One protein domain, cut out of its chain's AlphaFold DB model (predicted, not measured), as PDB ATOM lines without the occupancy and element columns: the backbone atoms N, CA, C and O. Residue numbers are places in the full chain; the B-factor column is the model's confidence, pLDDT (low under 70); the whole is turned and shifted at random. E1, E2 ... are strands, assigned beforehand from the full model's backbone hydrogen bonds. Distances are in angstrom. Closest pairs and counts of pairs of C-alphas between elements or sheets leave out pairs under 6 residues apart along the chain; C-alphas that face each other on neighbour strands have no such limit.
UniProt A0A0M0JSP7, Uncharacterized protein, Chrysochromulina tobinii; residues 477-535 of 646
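AT A GLANCE: This is residues 477 to 535 of the 646 residues of an uncharacterized protein of Chrysochromulina tobinii (UniProt A0A0M0JSP7). Two small ribbons of two strands each are loosely stacked, hairpin E2-E3 over the pair E1-E4, with both connecting loops at one end and the tail 524 to 535 at the other. The 59 printed residues hold four strands, E1 to E4, and no named helix: all strand, with 26 residues in named elements, under half. Both sheets are antiparallel. The whole is only just loose, close to compact, with radius of gyration 12.8 A and spans of 36 by 24 by 15 A.

IN THESE COORDINATES: E1, residues 478 to 484, begins at C-alpha (123.102, 162.677, 152.456) and measures 18.5 A; E4, 517 to 523, measures 18.8 A and ends at (123.416, 166.691, 152.873). E2 is 494 to 499, 14.2 A; E3 is 502 to 507, 15.4 A.

HOW THE PARTS SIT: E1 and E4 are antiparallel at 152 degrees, with N 481 and O 520 2.8 A apart. Hairpin E2 and E3 stands at 145 degrees, N 497 to O 504 being 2.9 A. The closest C-alphas of E1 and E2, Ile 481 and Val 499, are 6.7 A apart. E3 is apart from E1 and E4.

THE WHOLE: The printed part has no cut and no long link. Residues 477 to 478 and 523 to 535 have pLDDT under 70.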
ATOM      1  N   GLY A 477     118.808 162.149 152.879       62.16
ATOM      2  CA  GLY A 477     119.304 163.002 151.790       62.16
ATOM      3  C   GLY A 477     120.814 163.269 151.776       62.16
ATOM      4  O   GLY A 477     121.263 164.091 150.984       62.16
ATOM      5  N   THR A 478     121.634 162.607 152.606       65.50
ATOM      6  CA  THR A 478     123.102 162.677 152.456       65.50
ATOM      7  C   THR A 478     123.586 161.902 151.228       65.50
ATOM      8  O   THR A 478     123.759 160.680 151.284       65.50
ATOM      9  N   SER A 479     123.855 162.615 150.138       70.31
ATOM     10  CA  SER A 479     124.534 162.086 148.957       70.31
ATOM     11  C   SER A 479     126.017 161.871 149.259       70.31
ATOM     12  O   SER A 479     126.713 162.781 149.710       70.31
ATOM     13  N   LYS A 480     126.527 160.664 148.995       80.19
ATOM     14  CA  LYS A 480     127.973 160.404 148.989       80.19
ATOM     15  C   LYS A 480     128.552 160.914 147.672       80.19
ATOM     16  O   LYS A 480     128.151 160.440 146.613       80.19
ATOM     17  N   ILE A 481     129.482 161.857 147.753       86.44
ATOM     18  CA  ILE A 481     130.203 162.426 146.615       86.44
ATOM     19  C   ILE A 481     131.667 162.006 146.741       86.44
ATOM     20  O   ILE A 481     132.329 162.290 147.739       86.44
ATOM     21  N   ASP A 482     132.154 161.293 145.732       88.69
ATOM     22  CA  ASP A 482     133.511 160.753 145.685       88.69
ATOM     23  C   ASP A 482     134.481 161.796 145.112       88.69
ATOM     24  O   ASP A 482     134.544 162.023 143.904       88.69
ATOM     25  N   ILE A 483     135.245 162.443 145.995       91.50
ATOM     26  CA  ILE A 483     136.209 163.493 145.645       91.50
ATOM     27  C   ILE A 483     137.584 162.865 145.410       91.50
ATOM     28  O   ILE A 483     138.107 162.185 146.290       91.50
ATOM     29  N   VAL A 484     138.222 163.127 144.269       94.25
ATOM     30  CA  VAL A 484     139.639 162.777 144.075       94.25
ATOM     31  C   VAL A 484     140.519 163.848 144.720       94.25
ATOM     32  O   VAL A 484     140.382 165.033 144.423       94.25
ATOM     33  N   ILE A 485     141.431 163.434 145.600       95.38
ATOM     34  CA  ILE A 485     142.404 164.323 146.246       95.38
ATOM     35  C   ILE A 485     143.419 164.796 145.181       95.38
ATOM     36  O   ILE A 485     144.078 163.942 144.580       95.38
ATOM     37  N   PRO A 486     143.571 166.113 144.926       93.19
ATOM     38  CA  PRO A 486     144.452 166.633 143.876       93.19
ATOM     39  C   PRO A 486     145.934 166.434 144.222       93.19
ATOM     40  O   PRO A 486     146.280 166.317 145.397       93.19
ATOM     41  N   GLU A 487     146.811 166.410 143.209       91.88
ATOM     42  CA  GLU A 487     148.233 166.036 143.360       91.88
ATOM     43  C   GLU A 487     149.004 166.891 144.388       91.88
ATOM     44  O   GLU A 487     149.871 166.372 145.093       91.88
ATOM     45  N   ASP A 488     148.623 168.160 144.552       89.25
ATOM     46  CA  ASP A 488     149.240 169.119 145.480       89.25
ATOM     47  C   ASP A 488     148.771 168.997 146.950       89.25
ATOM     48  O   ASP A 488     149.338 169.634 147.843       89.25
ATOM     49  N   ALA A 489     147.732 168.203 147.242       91.69
ATOM     50  CA  ALA A 489     147.136 168.136 148.579       91.69
ATOM     51  C   ALA A 489     147.974 167.289 149.557       91.69
ATOM     52  O   ALA A 489     147.878 166.061 149.627       91.69
ATOM     53  N   VAL A 490     148.785 167.972 150.368       92.38
ATOM     54  CA  VAL A 490     149.590 167.360 151.436       92.38
ATOM     55  C   VAL A 490     148.682 166.692 152.492       92.38
ATOM     56  O   VAL A 490     147.723 167.318 152.949       92.38
ATOM     57  N   PRO A 491     148.978 165.463 152.962       91.69
ATOM     58  CA  PRO A 491     148.192 164.815 154.015       91.69
ATOM     59  C   PRO A 491     148.167 165.649 155.305       91.69
ATOM     60  O   PRO A 491     149.214 166.010 155.840       91.69
ATOM     61  N   GLY A 492     146.969 165.947 155.813       89.31
ATOM     62  CA  GLY A 492     146.746 166.856 156.942       89.31
ATOM     63  C   GLY A 492     146.553 168.334 156.568       89.31
ATOM     64  O   GLY A 492     146.133 169.106 157.427       89.31
ATOM     65  N   ALA A 493     146.804 168.736 155.316       91.62
ATOM     66  CA  ALA A 493     146.408 170.050 154.805       91.62
ATOM     67  C   ALA A 493     144.932 170.057 154.364       91.62
ATOM     68  O   ALA A 493     144.317 169.006 154.164       91.62
ATOM     69  N   GLN A 494     144.360 171.250 154.202       91.62
ATOM     70  CA  GLN A 494     143.052 171.435 153.571       91.62
ATOM     71  C   GLN A 494     143.231 171.709 152.075       91.62
ATOM     72  O   GLN A 494     144.198 172.362 151.681       91.62
ATOM     73  N   PHE A 495     142.304 171.219 151.256       94.12
ATOM     74  CA  PHE A 495     142.232 171.513 149.827       94.12
ATOM     75  C   PHE A 495     140.801 171.892 149.443       94.12
ATOM     76  O   PHE A 495     139.836 171.346 149.979       94.12
ATOM     77  N   VAL A 496     140.656 172.821 148.500       93.31
ATOM     78  CA  VAL A 496     139.338 173.209 147.989       93.31
ATOM     79  C   VAL A 496     138.866 172.156 146.990       93.31
ATOM     80  O   VAL A 496     139.567 171.853 146.025       93.31
ATOM     81  N   ALA A 497     137.673 171.613 147.213       93.12
ATOM     82  CA  ALA A 497     137.019 170.655 146.334       93.12
ATOM     83  C   ALA A 497     135.625 171.154 145.945       93.12
ATOM     84  O   ALA A 497     134.931 171.755 146.761       93.12
ATOM     85  N   ASN A 498     135.199 170.879 144.711       89.56
ATOM     86  CA  ASN A 498     133.805 171.061 144.316       89.56
ATOM     87  C   ASN A 498     132.991 169.854 144.807       89.56
ATOM     88  O   ASN A 498     133.296 168.716 144.445       89.56
ATOM     89  N   VAL A 499     131.983 170.100 145.642       89.81
ATOM     90  CA  VAL A 499     131.119 169.075 146.233       89.81
ATOM     91  C   VAL A 499     129.669 169.530 146.075       89.81
ATOM     92  O   VAL A 499     129.195 170.378 146.823       89.81
ATOM     93  N   GLY A 500     128.977 169.005 145.058       80.69
ATOM     94  CA  GLY A 500     127.604 169.419 144.735       80.69
ATOM     95  C   GLY A 500     127.512 170.874 144.260       80.69
ATOM     96  O   GLY A 500     126.709 171.640 144.773       80.69
ATOM     97  N   GLY A 501     128.405 171.297 143.361       84.38
ATOM     98  CA  GLY A 501     128.470 172.671 142.845       84.38
ATOM     99  C   GLY A 501     129.206 173.658 143.761       84.38
ATOM    100  O   GLY A 501     129.772 174.636 143.273       84.38
ATOM    101  N   GLN A 502     129.264 173.398 145.071       81.88
ATOM    102  CA  GLN A 502     129.887 174.292 146.045       81.88
ATOM    103  C   GLN A 502     131.380 173.989 146.252       81.88
ATOM    104  O   GLN A 502     131.782 172.843 146.447       81.88
ATOM    105  N   LEU A 503     132.214 175.034 146.262       88.69
ATOM    106  CA  LEU A 503     133.632 174.939 146.618       88.69
ATOM    107  C   LEU A 503     133.791 174.883 148.147       88.69
ATOM    108  O   LEU A 503     133.636 175.891 148.834       88.69
ATOM    109  N   VAL A 504     134.116 173.703 148.676       92.12
ATOM    110  CA  VAL A 504     134.270 173.430 150.114       92.12
ATOM    111  C   VAL A 504     135.729 173.113 150.433       92.12
ATOM    112  O   VAL A 504     136.402 172.409 149.682       92.12
ATOM    113  N   ASN A 505     136.233 173.616 151.561       91.88
ATOM    114  CA  ASN A 505     137.603 173.360 152.006       91.88
ATOM    115  C   ASN A 505     137.659 172.045 152.809       91.88
ATOM    116  O   ASN A 505     137.230 171.986 153.963       91.88
ATOM    117  N   VAL A 506     138.143 170.971 152.183       93.50
ATOM    118  CA  VAL A 506     138.125 169.603 152.717       93.50
ATOM    119  C   VAL A 506     139.485 169.262 153.346       93.50
ATOM    120  O   VAL A 506     140.515 169.399 152.686       93.50
ATOM    121  N   PRO A 507     139.548 168.804 154.612       92.12
ATOM    122  CA  PRO A 507     140.799 168.359 155.223       92.12
ATOM    123  C   PRO A 507     141.223 166.988 154.673       92.12
ATOM    124  O   PRO A 507     140.508 165.999 154.831       92.12
ATOM    125  N   CYS A 508     142.413 166.902 154.074       93.19
ATOM    126  CA  CYS A 508     142.985 165.644 153.599       93.19
ATOM    127  C   CYS A 508     143.365 164.741 154.790       93.19
ATOM    128  O   CYS A 508     144.211 165.140 155.599       93.19
ATOM    129  N   PRO A 509     142.822 163.514 154.921       91.31
ATOM    130  CA  PRO A 509     143.178 162.622 156.024       91.31
ATOM    131  C   PRO A 509     144.679 162.274 156.026       91.31
ATOM    132  O   PRO A 509     145.247 162.030 154.961       91.31
ATOM    133  N   PRO A 510     145.336 162.150 157.197       88.62
ATOM    134  CA  PRO A 510     146.794 161.969 157.298       88.62
ATOM    135  C   PRO A 510     147.315 160.615 156.782       88.62
ATOM    136  O   PRO A 510     148.520 160.376 156.774       88.62
ATOM    137  N   HIS A 511     146.418 159.710 156.386       88.00
ATOM    138  CA  HIS A 511     146.730 158.405 155.801       88.00
ATOM    139  C   HIS A 511     146.364 158.304 154.311       88.00
ATOM    140  O   HIS A 511     146.717 157.306 153.682       88.00
ATOM    141  N   MET A 512     145.662 159.298 153.753       91.00
ATOM    142  CA  MET A 512     145.386 159.351 152.321       91.00
ATOM    143  C   MET A 512     146.545 159.996 151.561       91.00
ATOM    144  O   MET A 512     147.379 160.700 152.129       91.00
ATOM    145  N   ARG A 513     146.618 159.701 150.266       90.25
ATOM    146  CA  ARG A 513     147.601 160.240 149.327       90.25
ATOM    147  C   ARG A 513     146.899 161.018 148.213       90.25
ATOM    148  O   ARG A 513     145.751 160.700 147.900       90.25
ATOM    149  N   PRO A 514     147.604 161.956 147.563       93.12
ATOM    150  CA  PRO A 514     147.130 162.528 146.314       93.12
ATOM    151  C   PRO A 514     146.803 161.439 145.280       93.12
ATOM    152  O   PRO A 514     147.449 160.385 145.253       93.12
ATOM    153  N   GLY A 515     145.758 161.664 144.485       91.94
ATOM    154  CA  GLY A 515     145.187 160.682 143.561       91.94
ATOM    155  C   GLY A 515     144.295 159.609 144.207       91.94
ATOM    156  O   GLY A 515     143.804 158.736 143.493       91.94
ATOM    157  N   GLN A 516     144.064 159.634 145.527       92.69
ATOM    158  CA  GLN A 516     143.076 158.761 146.178       92.69
ATOM    159  C   GLN A 516     141.697 159.418 146.275       92.69
ATOM    160  O   GLN A 516     141.575 160.638 146.367       92.69
ATOM    161  N   THR A 517     140.659 158.584 146.282       90.62
ATOM    162  CA  THR A 517     139.260 159.012 146.369       90.62
ATOM    163  C   THR A 517     138.778 159.060 147.819       90.62
ATOM    164  O   THR A 517     138.963 158.104 148.577       90.62
ATOM    165  N   LEU A 518     138.124 160.158 148.187       90.69
ATOM    166  CA  LEU A 518     137.527 160.435 149.487       90.69
ATOM    167  C   LEU A 518     136.009 160.604 149.321       90.69
ATOM    168  O   LEU A 518     135.551 161.607 148.776       90.69
ATOM    169  N   SER A 519     135.227 159.651 149.827       86.12
ATOM    170  CA  SER A 519     133.766 159.758 149.862       86.12
ATOM    171  C   SER A 519     133.325 160.763 150.932       86.12
ATOM    172  O   SER A 519     133.334 160.451 152.125       86.12
ATOM    173  N   VAL A 520     132.917 161.964 150.523       83.94
ATOM    174  CA  VAL A 520     132.331 162.978 151.411       83.94
ATOM    175  C   VAL A 520     130.811 162.890 151.323       83.94
ATOM    176  O   VAL A 520     130.228 162.972 150.246       83.94
ATOM    177  N   ALA A 521     130.153 162.708 152.464       77.56
ATOM    178  CA  ALA A 521     128.700 162.722 152.546       77.56
ATOM    179  C   ALA A 521     128.202 164.162 152.727       77.56
ATOM    180  O   ALA A 521     128.356 164.742 153.801       77.56
ATOM    181  N   VAL A 522     127.605 164.727 151.679       77.62
ATOM    182  CA  VAL A 522     126.983 166.058 151.695       77.62
ATOM    183  C   VAL A 522     125.478 165.881 151.853       77.62
ATOM    184  O   VAL A 522     124.863 165.119 151.110       77.62
ATOM    185  N   ALA A 523     124.870 166.564 152.825       63.62
ATOM    186  CA  ALA A 523     123.416 166.691 152.873       63.62
ATOM    187  C   ALA A 523     122.972 167.466 151.623       63.62
ATOM    188  O   ALA A 523     123.445 168.582 151.419       63.62
ATOM    189  N   GLY A 524     122.152 166.840 150.771       56.00
ATOM    190  CA  GLY A 524     121.831 167.333 149.428       56.00
ATOM    191  C   GLY A 524     121.239 168.743 149.402       56.00
ATOM    192  O   GLY A 524     120.830 169.277 150.429       56.00
ATOM    193  N   GLU A 525     121.179 169.341 148.212       49.59
ATOM    194  CA  GLU A 525     121.050 170.795 147.991       49.59
ATOM    195  C   GLU A 525     119.845 171.486 148.668       49.59
ATOM    196  O   GLU A 525     119.881 172.691 148.891       49.59
ATOM    197  N   SER A 526     118.824 170.744 149.110       42.12
ATOM    198  CA  SER A 526     117.721 171.260 149.941       42.12
ATOM    199  C   SER A 526     118.040 171.426 151.443       42.12
ATOM    200  O   SER A 526     117.156 171.821 152.198       42.12
ATOM    201  N   ALA A 527     119.248 171.085 151.911       43.31
ATOM    202  CA  ALA A 527     119.599 171.016 153.339       43.31
ATOM    203  C   ALA A 527     120.692 172.005 153.795       43.31
ATOM    204  O   ALA A 527     120.982 172.078 154.992       43.31
ATOM    205  N   LEU A 528     121.302 172.766 152.880       43.50
ATOM    206  CA  LEU A 528     122.316 173.775 153.225       43.50
ATOM    207  C   LEU A 528     121.705 175.146 153.569       43.50
ATOM    208  O   LEU A 528     122.317 175.918 154.307       43.50
ATOM    209  N   GLU A 529     120.468 175.417 153.146       34.94
ATOM    210  CA  GLU A 529     119.668 176.537 153.657       34.94
ATOM    211  C   GLU A 529     119.014 176.134 154.998       34.94
ATOM    212  O   GLU A 529     117.872 175.690 155.056       34.94
ATOM    213  N   LEU A 530     119.786 176.255 156.087       32.97
ATOM    214  CA  LEU A 530     119.375 175.970 157.476       32.97
ATOM    215  C   LEU A 530     118.871 174.534 157.736       32.97
ATOM    216  O   LEU A 530     117.780 174.319 158.267       32.97
ATOM    217  N   GLY A 531     119.718 173.538 157.461       33.19
ATOM    218  CA  GLY A 531     119.508 172.149 157.885       33.19
ATOM    219  C   GLY A 531     119.491 171.955 159.409       33.19
ATOM    220  O   GLY A 531     120.472 171.491 159.995       33.19
ATOM    221  N   GLU A 532     118.364 172.257 160.063       34.34
ATOM    222  CA  GLU A 532     118.113 171.909 161.467       34.34
ATOM    223  C   GLU A 532     118.138 170.384 161.663       34.34
ATOM    224  O   GLU A 532     117.138 169.678 161.490       34.34
ATOM    225  N   VAL A 533     119.281 169.865 162.114       42.72
ATOM    226  CA  VAL A 533     119.372 168.524 162.697       42.72
ATOM    227  C   VAL A 533     118.444 168.481 163.915       42.72
ATOM    228  O   VAL A 533     118.745 169.068 164.955       42.72
ATOM    229  N   LYS A 534     117.303 167.791 163.797       39.66
ATOM    230  CA  LYS A 534     116.271 167.709 164.846       39.66
ATOM    231  C   LYS A 534     116.743 166.879 166.043       39.66
ATOM    232  O   LYS A 534     116.377 165.716 166.204       39.66
ATOM    233  N   VAL A 535     117.542 167.497 166.913       45.34
ATOM    234  CA  VAL A 535     118.006 166.895 168.168       45.34
ATOM    235  C   VAL A 535     116.822 166.729 169.123       45.34
ATOM    236  O   VAL A 535     116.341 167.686 169.735       45.34
TER     237      VAL A 535